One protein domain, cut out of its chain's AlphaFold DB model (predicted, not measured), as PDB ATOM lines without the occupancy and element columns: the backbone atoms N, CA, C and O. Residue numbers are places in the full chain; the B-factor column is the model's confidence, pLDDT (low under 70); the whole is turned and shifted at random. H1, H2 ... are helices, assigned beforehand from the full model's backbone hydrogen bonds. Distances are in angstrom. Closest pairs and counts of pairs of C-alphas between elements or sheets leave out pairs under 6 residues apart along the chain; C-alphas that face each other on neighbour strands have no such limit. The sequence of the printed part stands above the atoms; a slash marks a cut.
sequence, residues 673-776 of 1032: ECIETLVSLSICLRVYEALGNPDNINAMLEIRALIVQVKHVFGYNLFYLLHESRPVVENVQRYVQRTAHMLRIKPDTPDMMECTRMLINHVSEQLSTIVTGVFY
ATOM      1  N   GLU A 673     -41.735   8.366  12.976       90.25
ATOM      2  CA  GLU A 673     -40.641   9.123  13.627       90.25
ATOM      3  C   GLU A 673     -40.034   8.351  14.820       90.25
ATOM      4  O   GLU A 673     -38.825   8.404  15.069       90.25
ATOM      5  N   CYS A 674     -40.852   7.593  15.556       91.69
ATOM      6  CA  CYS A 674     -40.384   6.727  16.640       91.69
ATOM      7  C   CYS A 674     -39.667   5.468  16.123       91.69
ATOM      8  O   CYS A 674     -38.708   5.043  16.761       91.69
ATOM      9  N   ILE A 675     -40.043   4.912  14.964       90.75
ATOM     10  CA  ILE A 675     -39.275   3.841  14.297       90.75
ATOM     11  C   ILE A 675     -37.912   4.368  13.811       90.75
ATOM     12  O   ILE A 675     -36.898   3.717  14.055       90.75
ATOM     13  N   GLU A 676     -37.844   5.570  13.225       91.44
ATOM     14  CA  GLU A 676     -36.564   6.215  12.871       91.44
ATOM     15  C   GLU A 676     -35.688   6.450  14.111       91.44
ATOM     16  O   GLU A 676     -34.483   6.187  14.092       91.44
ATOM     17  N   THR A 677     -36.296   6.892  15.215       93.62
ATOM     18  CA  THR A 677     -35.606   7.087  16.498       93.62
ATOM     19  C   THR A 677     -35.098   5.760  17.072       93.62
ATOM     20  O   THR A 677     -33.954   5.697  17.522       93.62
ATOM     21  N   LEU A 678     -35.900   4.691  17.016       94.06
ATOM     22  CA  LEU A 678     -35.516   3.342  17.445       94.06
ATOM     23  C   LEU A 678     -34.322   2.826  16.633       94.06
ATOM     24  O   LEU A 678     -33.315   2.433  17.215       94.06
ATOM     25  N   VAL A 679     -34.394   2.903  15.299       92.81
ATOM     26  CA  VAL A 679     -33.293   2.510  14.405       92.81
ATOM     27  C   VAL A 679     -32.030   3.322  14.693       92.81
ATOM     28  O   VAL A 679     -30.950   2.753  14.847       92.81
ATOM     29  N   SER A 680     -32.162   4.641  14.834       94.81
ATOM     30  CA  SER A 680     -31.034   5.532  15.126       94.81
ATOM     31  C   SER A 680     -30.365   5.208  16.465       94.81
ATOM     32  O   SER A 680     -29.138   5.200  16.544       94.81
ATOM     33  N   LEU A 681     -31.144   4.912  17.513       95.50
ATOM     34  CA  LEU A 681     -30.619   4.522  18.825       95.50
ATOM     35  C   LEU A 681     -29.958   3.136  18.801       95.50
ATOM     36  O   LEU A 681     -28.891   2.981  19.392       95.50
ATOM     37  N   SER A 682     -30.519   2.158  18.086       94.31
ATOM     38  CA  SER A 682     -29.882   0.845  17.906       94.31
ATOM     39  C   SER A 682     -28.531   0.963  17.192       94.31
ATOM     40  O   SER A 682     -27.549   0.371  17.634       94.31
ATOM     41  N   ILE A 683     -28.432   1.808  16.156       94.06
ATOM     42  CA  ILE A 683     -27.146   2.128  15.518       94.06
ATOM     43  C   ILE A 683     -26.198   2.840  16.494       94.06
ATOM     44  O   ILE A 683     -25.023   2.488  16.555       94.06
ATOM     45  N   CYS A 684     -26.683   3.779  17.312       94.81
ATOM     46  CA  CYS A 684     -25.867   4.410  18.358       94.81
ATOM     47  C   CYS A 684     -25.292   3.386  19.353       94.81
ATOM     48  O   CYS A 684     -24.120   3.490  19.711       94.81
ATOM     49  N   LEU A 685     -26.080   2.385  19.763       94.00
ATOM     50  CA  LEU A 685     -25.621   1.304  20.639       94.00
ATOM     51  C   LEU A 685     -24.525   0.465  19.964       94.00
ATOM     52  O   LEU A 685     -23.461   0.285  20.554       94.00
ATOM     53  N   ARG A 686     -24.726   0.041  18.708       91.62
ATOM     54  CA  ARG A 686     -23.711  -0.722  17.959       91.62
ATOM     55  C   ARG A 686     -22.423   0.058  17.712       91.62
ATOM     56  O   ARG A 686     -21.351  -0.533  17.735       91.62
ATOM     57  N   VAL A 687     -22.496   1.379  17.542       91.75
ATOM     58  CA  VAL A 687     -21.298   2.230  17.447       91.75
ATOM     59  C   VAL A 687     -20.503   2.232  18.758       91.75
ATOM     60  O   VAL A 687     -19.277   2.154  18.708       91.75
ATOM     61  N   TYR A 688     -21.163   2.274  19.924       91.69
ATOM     62  CA  TYR A 688     -20.463   2.126  21.207       91.69
ATOM     63  C   TYR A 688     -19.873   0.723  21.395       91.69
ATOM     64  O   TYR A 688     -18.770   0.603  21.914       91.69
ATOM     65  N   GLU A 689     -20.575  -0.328  20.971       90.38
ATOM     66  CA  GLU A 689     -20.102  -1.715  21.095       90.38
ATOM     67  C   GLU A 689     -18.897  -1.992  20.175       90.38
ATOM     68  O   GLU A 689     -17.899  -2.550  20.626       90.38
ATOM     69  N   ALA A 690     -18.939  -1.532  18.920       89.38
ATOM     70  CA  ALA A 690     -17.857  -1.730  17.955       89.38
ATOM     71  C   ALA A 690     -16.611  -0.877  18.261       89.38
ATOM     72  O   ALA A 690     -15.501  -1.393  18.187       89.38
ATOM     73  N   LEU A 691     -16.776   0.401  18.640       88.88
ATOM     74  CA  LEU A 691     -15.650   1.283  19.007       88.88
ATOM     75  C   LEU A 691     -15.164   1.087  20.454       88.88
ATOM     76  O   LEU A 691     -14.093   1.578  20.808       88.88
ATOM     77  N   GLY A 692     -15.944   0.405  21.298       85.94
ATOM     78  CA  GLY A 692     -15.554   0.020  22.656       85.94
ATOM     79  C   GLY A 692     -14.679  -1.235  22.713       85.94
ATOM     80  O   GLY A 692     -14.040  -1.475  23.735       85.94
ATOM     81  N   ASN A 693     -14.627  -2.019  21.630       87.56
ATOM     82  CA  ASN A 693     -13.747  -3.175  21.507       87.56
ATOM     83  C   ASN A 693     -12.366  -2.744  20.958       87.56
ATOM     84  O   ASN A 693     -12.284  -2.392  19.778       87.56
ATOM     85  N   PRO A 694     -11.277  -2.793  21.752       81.12
ATOM     86  CA  PRO A 694      -9.950  -2.368  21.301       81.12
ATOM     87  C   PRO A 694      -9.362  -3.261  20.198       81.12
ATOM     88  O   PRO A 694      -8.484  -2.807  19.465       81.12
ATOM     89  N   ASP A 695      -9.850  -4.497  20.053       84.62
ATOM     90  CA  ASP A 695      -9.363  -5.449  19.052       84.62
ATOM     91  C   ASP A 695     -10.008  -5.228  17.665       84.62
ATOM     92  O   ASP A 695      -9.538  -5.777  16.665       84.62
ATOM     93  N   ASN A 696     -11.071  -4.415  17.565       83.94
ATOM     94  CA  ASN A 696     -11.770  -4.178  16.300       83.94
ATOM     95  C   ASN A 696     -11.171  -3.012  15.493       83.94
ATOM     96  O   ASN A 696     -11.679  -1.889  15.477       83.94
ATOM     97  N   ILE A 697     -10.115  -3.322  14.740       82.50
ATOM     98  CA  ILE A 697      -9.447  -2.396  13.810       82.50
ATOM     99  C   ILE A 697     -10.391  -1.919  12.680       82.50
ATOM    100  O   ILE A 697     -10.231  -0.811  12.166       82.50
ATOM    101  N   ASN A 698     -11.401  -2.717  12.308       87.12
ATOM    102  CA  ASN A 698     -12.290  -2.456  11.169       87.12
ATOM    103  C   ASN A 698     -13.573  -1.684  11.516       87.12
ATOM    104  O   ASN A 698     -14.265  -1.245  10.595       87.12
ATOM    105  N   ALA A 699     -13.872  -1.446  12.798       86.06
ATOM    106  CA  ALA A 699     -15.140  -0.885  13.285       86.06
ATOM    107  C   ALA A 699     -15.664   0.327  12.482       86.06
ATOM    108  O   ALA A 699     -16.856   0.445  12.207       86.06
ATOM    109  N   MET A 700     -14.782   1.236  12.052       88.69
ATOM    110  CA  MET A 700     -15.165   2.418  11.264       88.69
ATOM    111  C   MET A 700     -15.637   2.109   9.830       88.69
ATOM    112  O   MET A 700     -16.445   2.863   9.281       88.69
ATOM    113  N   LEU A 701     -15.160   1.022   9.217       87.00
ATOM    114  CA  LEU A 701     -15.638   0.523   7.923       87.00
ATOM    115  C   LEU A 701     -16.965  -0.226   8.096       87.00
ATOM    116  O   LEU A 701     -17.920   0.051   7.368       87.00
ATOM    117  N   GLU A 702     -17.045  -1.083   9.112       88.12
ATOM    118  CA  GLU A 702     -18.238  -1.840   9.509       88.12
ATOM    119  C   GLU A 702     -19.447  -0.924   9.774       88.12
ATOM    120  O   GLU A 702     -20.506  -1.074   9.155       88.12
ATOM    121  N   ILE A 703     -19.271   0.103  10.617       90.44
ATOM    122  CA  ILE A 703     -20.295   1.117  10.916       90.44
ATOM    123  C   ILE A 703     -20.723   1.861   9.640       90.44
ATOM    124  O   ILE A 703     -21.912   2.129   9.439       90.44
ATOM    125  N   ARG A 704     -19.777   2.201   8.753       91.69
ATOM    126  CA  ARG A 704     -20.078   2.904   7.494       91.69
ATOM    127  C   ARG A 704     -20.879   2.023   6.535       91.69
ATOM    128  O   ARG A 704     -21.815   2.527   5.913       91.69
ATOM    129  N   ALA A 705     -20.558   0.734   6.440       89.56
ATOM    130  CA  ALA A 705     -21.319  -0.236   5.658       89.56
ATOM    131  C   ALA A 705     -22.744  -0.410   6.215       89.56
ATOM    132  O   ALA A 705     -23.713  -0.330   5.459       89.56
ATOM    133  N   LEU A 706     -22.894  -0.531   7.537       89.62
ATOM    134  CA  LEU A 706     -24.200  -0.631   8.194       89.62
ATOM    135  C   LEU A 706     -25.065   0.626   7.973       89.62
ATOM    136  O   LEU A 706     -26.245   0.507   7.651       89.62
ATOM    137  N   ILE A 707     -24.490   1.834   8.036       91.75
ATOM    138  CA  ILE A 707     -25.215   3.087   7.736       91.75
ATOM    139  C   ILE A 707     -25.650   3.171   6.258       91.75
ATOM    140  O   ILE A 707     -26.725   3.705   5.970       91.75
ATOM    141  N   VAL A 708     -24.881   2.605   5.317       88.44
ATOM    142  CA  VAL A 708     -25.321   2.448   3.915       88.44
ATOM    143  C   VAL A 708     -26.518   1.495   3.819       88.44
ATOM    144  O   VAL A 708     -27.497   1.836   3.152       88.44
ATOM    145  N   GLN A 709     -26.484   0.345   4.504       84.56
ATOM    146  CA  GLN A 709     -27.595  -0.619   4.501       84.56
ATOM    147  C   GLN A 709     -28.872  -0.037   5.132       84.56
ATOM    148  O   GLN A 709     -29.947  -0.148   4.542       84.56
ATOM    149  N   VAL A 710     -28.761   0.677   6.259       87.25
ATOM    150  CA  VAL A 710     -29.891   1.383   6.893       87.25
ATOM    151  C   VAL A 710     -30.523   2.395   5.939       87.25
ATOM    152  O   VAL A 710     -31.743   2.412   5.787       87.25
ATOM    153  N   LYS A 711     -29.709   3.193   5.236       85.81
ATOM    154  CA  LYS A 711     -30.214   4.143   4.237       85.81
ATOM    155  C   LYS A 711     -30.890   3.441   3.052       85.81
ATOM    156  O   LYS A 711     -31.846   3.984   2.507       85.81
ATOM    157  N   HIS A 712     -30.412   2.266   2.645       81.06
ATOM    158  CA  HIS A 712     -31.007   1.495   1.549       81.06
ATOM    159  C   HIS A 712     -32.355   0.861   1.930       81.06
ATOM    160  O   HIS A 712     -33.279   0.878   1.127       81.06
ATOM    161  N   VAL A 713     -32.471   0.302   3.139       77.19
ATOM    162  CA  VAL A 713     -33.633  -0.508   3.557       77.19
ATOM    163  C   VAL A 713     -34.703   0.302   4.298       77.19
ATOM    164  O   VAL A 713     -35.885   0.021   4.147       77.19
ATOM    165  N   PHE A 714     -34.315   1.319   5.074       79.38
ATOM    166  CA  PHE A 714     -35.251   2.178   5.816       79.38
ATOM    167  C   PHE A 714     -35.335   3.618   5.277       79.38
ATOM    168  O   PHE A 714     -36.120   4.419   5.777       79.38
ATOM    169  N   GLY A 715     -34.487   4.008   4.319       82.88
ATOM    170  CA  GLY A 715     -34.383   5.391   3.828       82.88
ATOM    171  C   GLY A 715     -33.660   6.370   4.770       82.88
ATOM    172  O   GLY A 715     -33.214   7.431   4.324       82.88
ATOM    173  N   TYR A 716     -33.496   6.030   6.055       87.00
ATOM    174  CA  TYR A 716     -32.946   6.923   7.082       87.00
ATOM    175  C   TYR A 716     -31.472   7.285   6.835       87.00
ATOM    176  O   TYR A 716     -30.602   6.431   6.665       87.00
ATOM    177  N   ASN A 717     -31.166   8.585   6.838       88.94
ATOM    178  CA  ASN A 717     -29.846   9.107   6.487       88.94
ATOM    179  C   ASN A 717     -28.989   9.391   7.734       88.94
ATOM    180  O   ASN A 717     -28.890  10.531   8.185       88.94
ATOM    181  N   LEU A 718     -28.333   8.358   8.273       91.44
ATOM    182  CA  LEU A 718     -27.543   8.450   9.513       91.44
ATOM    183  C   LEU A 718     -26.088   8.932   9.329       91.44
ATOM    184  O   LEU A 718     -25.320   8.962  10.290       91.44
ATOM    185  N   PHE A 719     -25.692   9.371   8.128       92.00
ATOM    186  CA  PHE A 719     -24.319   9.827   7.845       92.00
ATOM    187  C   PHE A 719     -23.854  11.019   8.704       92.00
ATOM    188  O   PHE A 719     -22.653  11.220   8.858       92.00
ATOM    189  N   TYR A 720     -24.769  11.776   9.321       90.56
ATOM    190  CA  TYR A 720     -24.423  12.852  10.258       90.56
ATOM    191  C   TYR A 720     -23.714  12.357  11.535       90.56
ATOM    192  O   TYR A 720     -23.043  13.149  12.195       90.56
ATOM    193  N   LEU A 721     -23.825  11.068  11.885       89.88
ATOM    194  CA  LEU A 721     -23.060  10.464  12.984       89.88
ATOM    195  C   LEU A 721     -21.561  10.369  12.640       89.88
ATOM    196  O   LEU A 721     -20.709  10.548  13.509       89.88
ATOM    197  N   LEU A 722     -21.239  10.170  11.358       89.44
ATOM    198  CA  LEU A 722     -19.879  10.020  10.824       89.44
ATOM    199  C   LEU A 722     -19.218  11.355  10.432       89.44
ATOM    200  O   LEU A 722     -18.246  11.363   9.683       89.44
ATOM    201  N   HIS A 723     -19.756  12.493  10.880       83.50
ATOM    202  CA  HIS A 723     -19.318  13.808  10.410       83.50
ATOM    203  C   HIS A 723     -17.878  14.138  10.852       83.50
ATOM    204  O   HIS A 723     -17.638  14.441  12.022       83.50
ATOM    205  N   GLU A 724     -16.953  14.146   9.887       75.00
ATOM    206  CA  GLU A 724     -15.484  14.143  10.050       75.00
ATOM    207  C   GLU A 724     -14.907  15.256  10.942       75.00
ATOM    208  O   GLU A 724     -13.824  15.106  11.500       75.00
ATOM    209  N   SER A 725     -15.624  16.368  11.129       82.38
ATOM    210  CA  SER A 725     -15.178  17.467  12.000       82.38
ATOM    211  C   SER A 725     -15.182  17.148  13.503       82.38
ATOM    212  O   SER A 725     -14.779  18.008  14.291       82.38
ATOM    213  N   ARG A 726     -15.658  15.962  13.922       85.62
ATOM    214  CA  ARG A 726     -15.663  15.489  15.319       85.62
ATOM    215  C   ARG A 726     -15.533  13.962  15.414       85.62
ATOM    216  O   ARG A 726     -15.989  13.267  14.507       85.62
ATOM    217  N   PRO A 727     -15.012  13.418  16.532       89.25
ATOM    218  CA  PRO A 727     -15.054  11.985  16.812       89.25
ATOM    219  C   PRO A 727     -16.483  11.426  16.764       89.25
ATOM    220  O   PRO A 727     -17.408  12.009  17.334       89.25
ATOM    221  N   VAL A 728     -16.662  10.253  16.149       90.00
ATOM    222  CA  VAL A 728     -17.981   9.606  15.984       90.00
ATOM    223  C   VAL A 728     -18.681   9.383  17.329       90.00
ATOM    224  O   VAL A 728     -19.866   9.680  17.462       90.00
ATOM    225  N   VAL A 729     -17.934   8.963  18.355       90.44
ATOM    226  CA  VAL A 729     -18.430   8.787  19.734       90.44
ATOM    227  C   VAL A 729     -19.049  10.082  20.286       90.44
ATOM    228  O   VAL A 729     -20.087  10.045  20.939       90.44
ATOM    229  N   GLU A 730     -18.480  11.247  19.963       90.75
ATOM    230  CA  GLU A 730     -18.959  12.567  20.401       90.75
ATOM    231  C   GLU A 730     -20.217  13.026  19.630       90.75
ATOM    232  O   GLU A 730     -21.054  13.773  20.153       90.75
ATOM    233  N   ASN A 731     -20.376  12.578  18.380       91.88
ATOM    234  CA  ASN A 731     -21.586  12.797  17.583       91.88
ATOM    235  C   ASN A 731     -22.736  11.907  18.085       91.88
ATOM    236  O   ASN A 731     -23.839  12.407  18.323       91.88
ATOM    237  N   VAL A 732     -22.459  10.622  18.330       93.31
ATOM    238  CA  VAL A 732     -23.399   9.659  18.926       93.31
ATOM    239  C   VAL A 732     -23.829  10.110  20.323       93.31
ATOM    240  O   VAL A 732     -25.027  10.179  20.597       93.31
ATOM    241  N   GLN A 733     -22.894  10.519  21.185       92.25
ATOM    242  CA  GLN A 733     -23.212  11.015  22.526       92.25
ATOM    243  C   GLN A 733     -24.171  12.212  22.485       92.25
ATOM    244  O   GLN A 733     -25.149  12.238  23.235       92.25
ATOM    245  N   ARG A 734     -23.959  13.168  21.567       91.38
ATOM    246  CA  ARG A 734     -24.899  14.283  21.366       91.38
ATOM    247  C   ARG A 734     -26.260  13.841  20.845       91.38
ATOM    248  O   ARG A 734     -27.256  14.432  21.260       91.38
ATOM    249  N   TYR A 735     -26.323  12.851  19.952       93.38
ATOM    250  CA  TYR A 735     -27.600  12.318  19.478       93.38
ATOM    251  C   TYR A 735     -28.388  11.700  20.640       93.38
ATOM    252  O   TYR A 735     -29.501  12.137  20.923       93.38
ATOM    253  N   VAL A 736     -27.774  10.780  21.388       94.12
ATOM    254  CA  VAL A 736     -28.396  10.102  22.537       94.12
ATOM    255  C   VAL A 736     -28.852  11.109  23.605       94.12
ATOM    256  O   VAL A 736     -29.999  11.062  24.045       94.12
ATOM    257  N   GLN A 737     -28.014  12.091  23.961       91.69
ATOM    258  CA  GLN A 737     -28.380  13.154  24.913       91.69
ATOM    259  C   GLN A 737     -29.518  14.056  24.401       91.69
ATOM    260  O   GLN A 737     -30.388  14.457  25.180       91.69
ATOM    261  N   ARG A 738     -29.553  14.368  23.097       91.44
ATOM    262  CA  ARG A 738     -30.649  15.130  22.477       91.44
ATOM    263  C   ARG A 738     -31.957  14.337  22.499       91.44
ATOM    264  O   ARG A 738     -32.990  14.911  22.836       91.44
ATOM    265  N   THR A 739     -31.910  13.045  22.192       92.50
ATOM    266  CA  THR A 739     -33.075  12.152  22.206       92.50
ATOM    267  C   THR A 739     -33.615  11.966  23.626       92.50
ATOM    268  O   THR A 739     -34.813  12.146  23.838       92.50
ATOM    269  N   ALA A 740     -32.747  11.769  24.627       90.69
ATOM    270  CA  ALA A 740     -33.137  11.785  26.041       90.69
ATOM    271  C   ALA A 740     -33.833  13.101  26.435       90.69
ATOM    272  O   ALA A 740     -34.913  13.085  27.026       90.69
ATOM    273  N   HIS A 741     -33.271  14.249  26.035       88.31
ATOM    274  CA  HIS A 741     -33.869  15.559  26.300       88.31
ATOM    275  C   HIS A 741     -35.242  15.742  25.628       88.31
ATOM    276  O   HIS A 741     -36.164  16.267  26.255       88.31
ATOM    277  N   MET A 742     -35.400  15.288  24.379       85.94
ATOM    278  CA  MET A 742     -36.669  15.333  23.640       85.94
ATOM    279  C   MET A 742     -37.743  14.449  24.289       85.94
ATOM    280  O   MET A 742     -38.863  14.915  24.503       85.94
ATOM    281  N   LEU A 743     -37.381  13.228  24.693       83.44
ATOM    282  CA  LEU A 743     -38.243  12.300  25.441       83.44
ATOM    283  C   LEU A 743     -38.445  12.714  26.913       83.44
ATOM    284  O   LEU A 743     -39.241  12.108  27.626       83.44
ATOM    285  N   ARG A 744     -37.768  13.781  27.368       84.62
ATOM    286  CA  ARG A 744     -37.775  14.316  28.745       84.62
ATOM    287  C   ARG A 744     -37.265  13.325  29.802       84.62
ATOM    288  O   ARG A 744     -37.507  13.525  30.994       84.62
ATOM    289  N   ILE A 745     -36.515  12.314  29.372       85.56
ATOM    290  CA  ILE A 745     -35.817  11.365  30.236       85.56
ATOM    291  C   ILE A 745     -34.546  12.027  30.768       85.56
ATOM    292  O   ILE A 745     -33.769  12.626  30.021       85.56
ATOM    293  N   LYS A 746     -34.325  11.899  32.075       82.44
ATOM    294  CA  LYS A 746     -32.997  12.059  32.664       82.44
ATOM    295  C   LYS A 746     -32.377  10.664  32.749       82.44
ATOM    296  O   LYS A 746     -32.992   9.814  33.385       82.44
ATOM    297  N   PRO A 747     -31.221  10.403  32.127       74.00
ATOM    298  CA  PRO A 747     -30.458   9.214  32.461       74.00
ATOM    299  C   PRO A 747     -29.847   9.408  33.851       74.00
ATOM    300  O   PRO A 747     -29.123  10.375  34.082       74.00
ATOM    301  N   ASP A 748     -30.147   8.492  34.767       73.12
ATOM    302  CA  ASP A 748     -29.572   8.481  36.120       73.12
ATOM    303  C   ASP A 748     -28.182   7.806  36.157       73.12
ATOM    304  O   ASP A 748     -27.519   7.777  37.193       73.12
ATOM    305  N   THR A 749     -27.717   7.295  35.009       76.56
ATOM    306  CA  THR A 749     -26.396   6.687  34.799       76.56
ATOM    307  C   THR A 749     -25.485   7.587  33.948       76.56
ATOM    308  O   THR A 749     -25.961   8.197  32.984       76.56
ATOM    309  N   PRO A 750     -24.171   7.673  34.251       80.62
ATOM    310  CA  PRO A 750     -23.186   8.292  33.366       80.62
ATOM    311  C   PRO A 750     -22.796   7.394  32.178       80.62
ATOM    312  O   PRO A 750     -22.159   7.885  31.247       80.62
ATOM    313  N   ASP A 751     -23.152   6.102  32.193       88.50
ATOM    314  CA  ASP A 751     -22.903   5.204  31.066       88.50
ATOM    315  C   ASP A 751     -23.834   5.535  29.891       88.50
ATOM    316  O   ASP A 751     -25.061   5.424  29.968       88.50
ATOM    317  N   MET A 752     -23.224   5.919  28.771       88.50
ATOM    318  CA  MET A 752     -23.938   6.219  27.539       88.50
ATOM    319  C   MET A 752     -24.516   4.972  26.859       88.50
ATOM    320  O   MET A 752     -25.516   5.105  26.151       88.50
ATOM    321  N   MET A 753     -23.947   3.780  27.071       90.69
ATOM    322  CA  MET A 753     -24.486   2.530  26.526       90.69
ATOM    323  C   MET A 753     -25.795   2.176  27.225       90.69
ATOM    324  O   MET A 753     -26.821   2.036  26.561       90.69
ATOM    325  N   GLU A 754     -25.797   2.127  28.559       90.25
ATOM    326  CA  GLU A 754     -27.007   1.851  29.332       90.25
ATOM    327  C   GLU A 754     -28.071   2.947  29.168       90.25
ATOM    328  O   GLU A 754     -29.242   2.639  28.951       90.25
ATOM    329  N   CYS A 755     -27.672   4.223  29.112       91.50
ATOM    330  CA  CYS A 755     -28.560   5.316  28.698       91.50
ATOM    331  C   CYS A 755     -29.212   5.043  27.326       91.50
ATOM    332  O   CYS A 755     -30.414   5.253  27.158       91.50
ATOM    333  N   THR A 756     -28.459   4.520  26.352       93.88
ATOM    334  CA  THR A 756     -29.002   4.171  25.029       93.88
ATOM    335  C   THR A 756     -29.986   2.998  25.115       93.88
ATOM    336  O   THR A 756     -31.067   3.088  24.534       93.88
ATOM    337  N   ARG A 757     -29.689   1.945  25.894       93.19
ATOM    338  CA  ARG A 757     -30.610   0.809  26.124       93.19
ATOM    339  C   ARG A 757     -31.922   1.248  26.782       93.19
ATOM    340  O   ARG A 757     -32.994   0.879  26.307       93.19
ATOM    341  N   MET A 758     -31.856   2.104  27.807       91.94
ATOM    342  CA  MET A 758     -33.044   2.689  28.446       91.94
ATOM    343  C   MET A 758     -33.932   3.444  27.442       91.94
ATOM    344  O   MET A 758     -35.157   3.325  27.488       91.94
ATOM    345  N   LEU A 759     -33.333   4.199  26.515       93.56
ATOM    346  CA  LEU A 759     -34.072   4.939  25.486       93.56
ATOM    347  C   LEU A 759     -34.672   4.010  24.420       93.56
ATOM    348  O   LEU A 759     -35.814   4.230  24.027       93.56
ATOM    349  N   ILE A 760     -33.956   2.962  23.992       92.88
ATOM    350  CA  ILE A 760     -34.466   1.931  23.065       92.88
ATOM    351  C   ILE A 760     -35.721   1.268  23.645       92.88
ATOM    352  O   ILE A 760     -36.754   1.199  22.970       92.88
ATOM    353  N   ASN A 761     -35.665   0.850  24.912       90.19
ATOM    354  CA  ASN A 761     -36.799   0.244  25.607       90.19
ATOM    355  C   ASN A 761     -37.981   1.223  25.690       90.19
ATOM    356  O   ASN A 761     -39.095   0.883  25.294       90.19
ATOM    357  N   HIS A 762     -37.739   2.471  26.100       90.31
ATOM    358  CA  HIS A 762     -38.805   3.466  26.229       90.31
ATOM    359  C   HIS A 762     -39.466   3.846  24.892       90.31
ATOM    360  O   HIS A 762     -40.684   4.007  24.822       90.31
ATOM    361  N   VAL A 763     -38.691   3.978  23.811       91.19
ATOM    362  CA  VAL A 763     -39.238   4.219  22.464       91.19
ATOM    363  C   VAL A 763     -40.085   3.023  22.017       91.19
ATOM    364  O   VAL A 763     -41.178   3.219  21.485       91.19
ATOM    365  N   SER A 764     -39.641   1.798  22.315       87.50
ATOM    366  CA  SER A 764     -40.390   0.567  22.030       87.50
ATOM    367  C   SER A 764     -41.736   0.510  22.770       87.50
ATOM    368  O   SER A 764     -42.751   0.155  22.171       87.50
ATOM    369  N   GLU A 765     -41.789   0.937  24.036       84.31
ATOM    370  CA  GLU A 765     -43.041   1.083  24.798       84.31
ATOM    371  C   GLU A 765     -43.979   2.146  24.190       84.31
ATOM    372  O   GLU A 765     -45.196   1.932  24.084       84.31
ATOM    373  N   GLN A 766     -43.433   3.295  23.762       87.75
ATOM    374  CA  GLN A 766     -44.239   4.394  23.220       87.75
ATOM    375  C   GLN A 766     -44.945   4.042  21.905       87.75
ATOM    376  O   GLN A 766     -46.073   4.496  21.710       87.75
ATOM    377  N   LEU A 767     -44.350   3.219  21.036       87.06
ATOM    378  CA  LEU A 767     -44.926   2.833  19.736       87.06
ATOM    379  C   LEU A 767     -46.374   2.306  19.860       87.06
ATOM    380  O   LEU A 767     -47.293   2.841  19.232       87.06
ATOM    381  N   SER A 768     -46.613   1.351  20.764       84.12
ATOM    382  CA  SER A 768     -47.960   0.815  21.041       84.12
ATOM    383  C   SER A 768     -48.923   1.857  21.650       84.12
ATOM    384  O   SER A 768     -50.132   1.862  21.381       84.12
ATOM    385  N   THR A 769     -48.388   2.789  22.442       85.56
ATOM    386  CA  THR A 769     -49.149   3.856  23.110       85.56
ATOM    387  C   THR A 769     -49.609   4.928  22.117       85.56
ATOM    388  O   THR A 769     -50.738   5.411  22.211       85.56
ATOM    389  N   ILE A 770     -48.773   5.272  21.131       85.94
ATOM    390  CA  ILE A 770     -49.090   6.242  20.070       85.94
ATOM    391  C   ILE A 770     -50.288   5.761  19.243       85.94
ATOM    392  O   ILE A 770     -51.236   6.521  19.027       85.94
ATOM    393  N   VAL A 771     -50.274   4.492  18.828       85.12
ATOM    394  CA  VAL A 771     -51.328   3.902  17.990       85.12
ATOM    395  C   VAL A 771     -52.619   3.688  18.779       85.12
ATOM    396  O   VAL A 771     -53.686   4.077  18.311       85.12
ATOM    397  N   THR A 772     -52.564   3.161  20.007       82.44
ATOM    398  CA  THR A 772     -53.786   3.042  20.829       82.44
ATOM    399  C   THR A 772     -54.385   4.404  21.200       82.44
ATOM    400  O   THR A 772     -55.610   4.533  21.265       82.44
ATOM    401  N   GLY A 773     -53.560   5.450  21.323       82.12
ATOM    402  CA  GLY A 773     -53.992   6.841  21.492       82.12
ATOM    403  C   GLY A 773     -54.842   7.411  20.343       82.12
ATOM    404  O   GLY A 773     -55.538   8.411  20.535       82.12
ATOM    405  N   VAL A 774     -54.864   6.775  19.166       87.56
ATOM    406  CA  VAL A 774     -55.810   7.106  18.082       87.56
ATOM    407  C   VAL A 774     -57.254   6.808  18.494       87.56
ATOM    408  O   VAL A 774     -58.145   7.609  18.191       87.56
ATOM    409  N   PHE A 775     -57.463   5.688  19.192       86.81
ATOM    410  CA  PHE A 775     -58.767   5.088  19.495       86.81
ATOM    411  C   PHE A 775     -59.317   5.449  20.882       86.81
ATOM    412  O   PHE A 775     -60.496   5.222  21.151       86.81
ATOM    413  N   TYR A 776     -58.501   6.040  21.759       75.75
ATOM    414  CA  TYR A 776     -58.970   6.530  23.058       75.75
ATOM    415  C   TYR A 776     -60.076   7.585  22.904       75.75
ATOM    416  O   TYR A 776     -60.071   8.408  21.979       75.75
TER     417      TYR A 776
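Overview. This is residues 673 to 776 of the 1032 residues of an uncharacterized protein of Babesia bigemina (UniProt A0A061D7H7). H5, H1 and H2 lie in a row, with H4 and short H3 covering one face; residues 771 to 776 stick out. The printed part has 104 residues with five named helices, H1 to H5, no named strand: all helix. It is compact, radius of gyration of the C-alphas 14.6 A, spans 51 by 34 by 24 A.

Along the chain. H1, residues 673 to 692, 28.2 A, begins at C-alpha (-40.641, 9.123, 13.627). H2 is residues 699 to 714, H3 718 to 722, H4 728 to 742. H5, residues 752 to 775, 35.8 A, ends at C-alpha (-58.767, 5.088, 19.495).

Arrangement. H1 touches H5 at a shallow tilt of 13 degrees, opposite ways, closest C-alphas Leu 678 and Ile 760, 5.9 A. With H4, which touches both, they form a bundle. H1 and H2 are a hairpin. H3 touches H2 and H4. Every O i to N i+4 pair is within hydrogen-bond range in H1, H2 and H4, 16 of 20 in H5, 0 of 1 in H3, with 2 of 2 O i to N i+3.

Size, cuts and confidence. The printed part has no cut, no long link; no printed residue is under pLDDT 70.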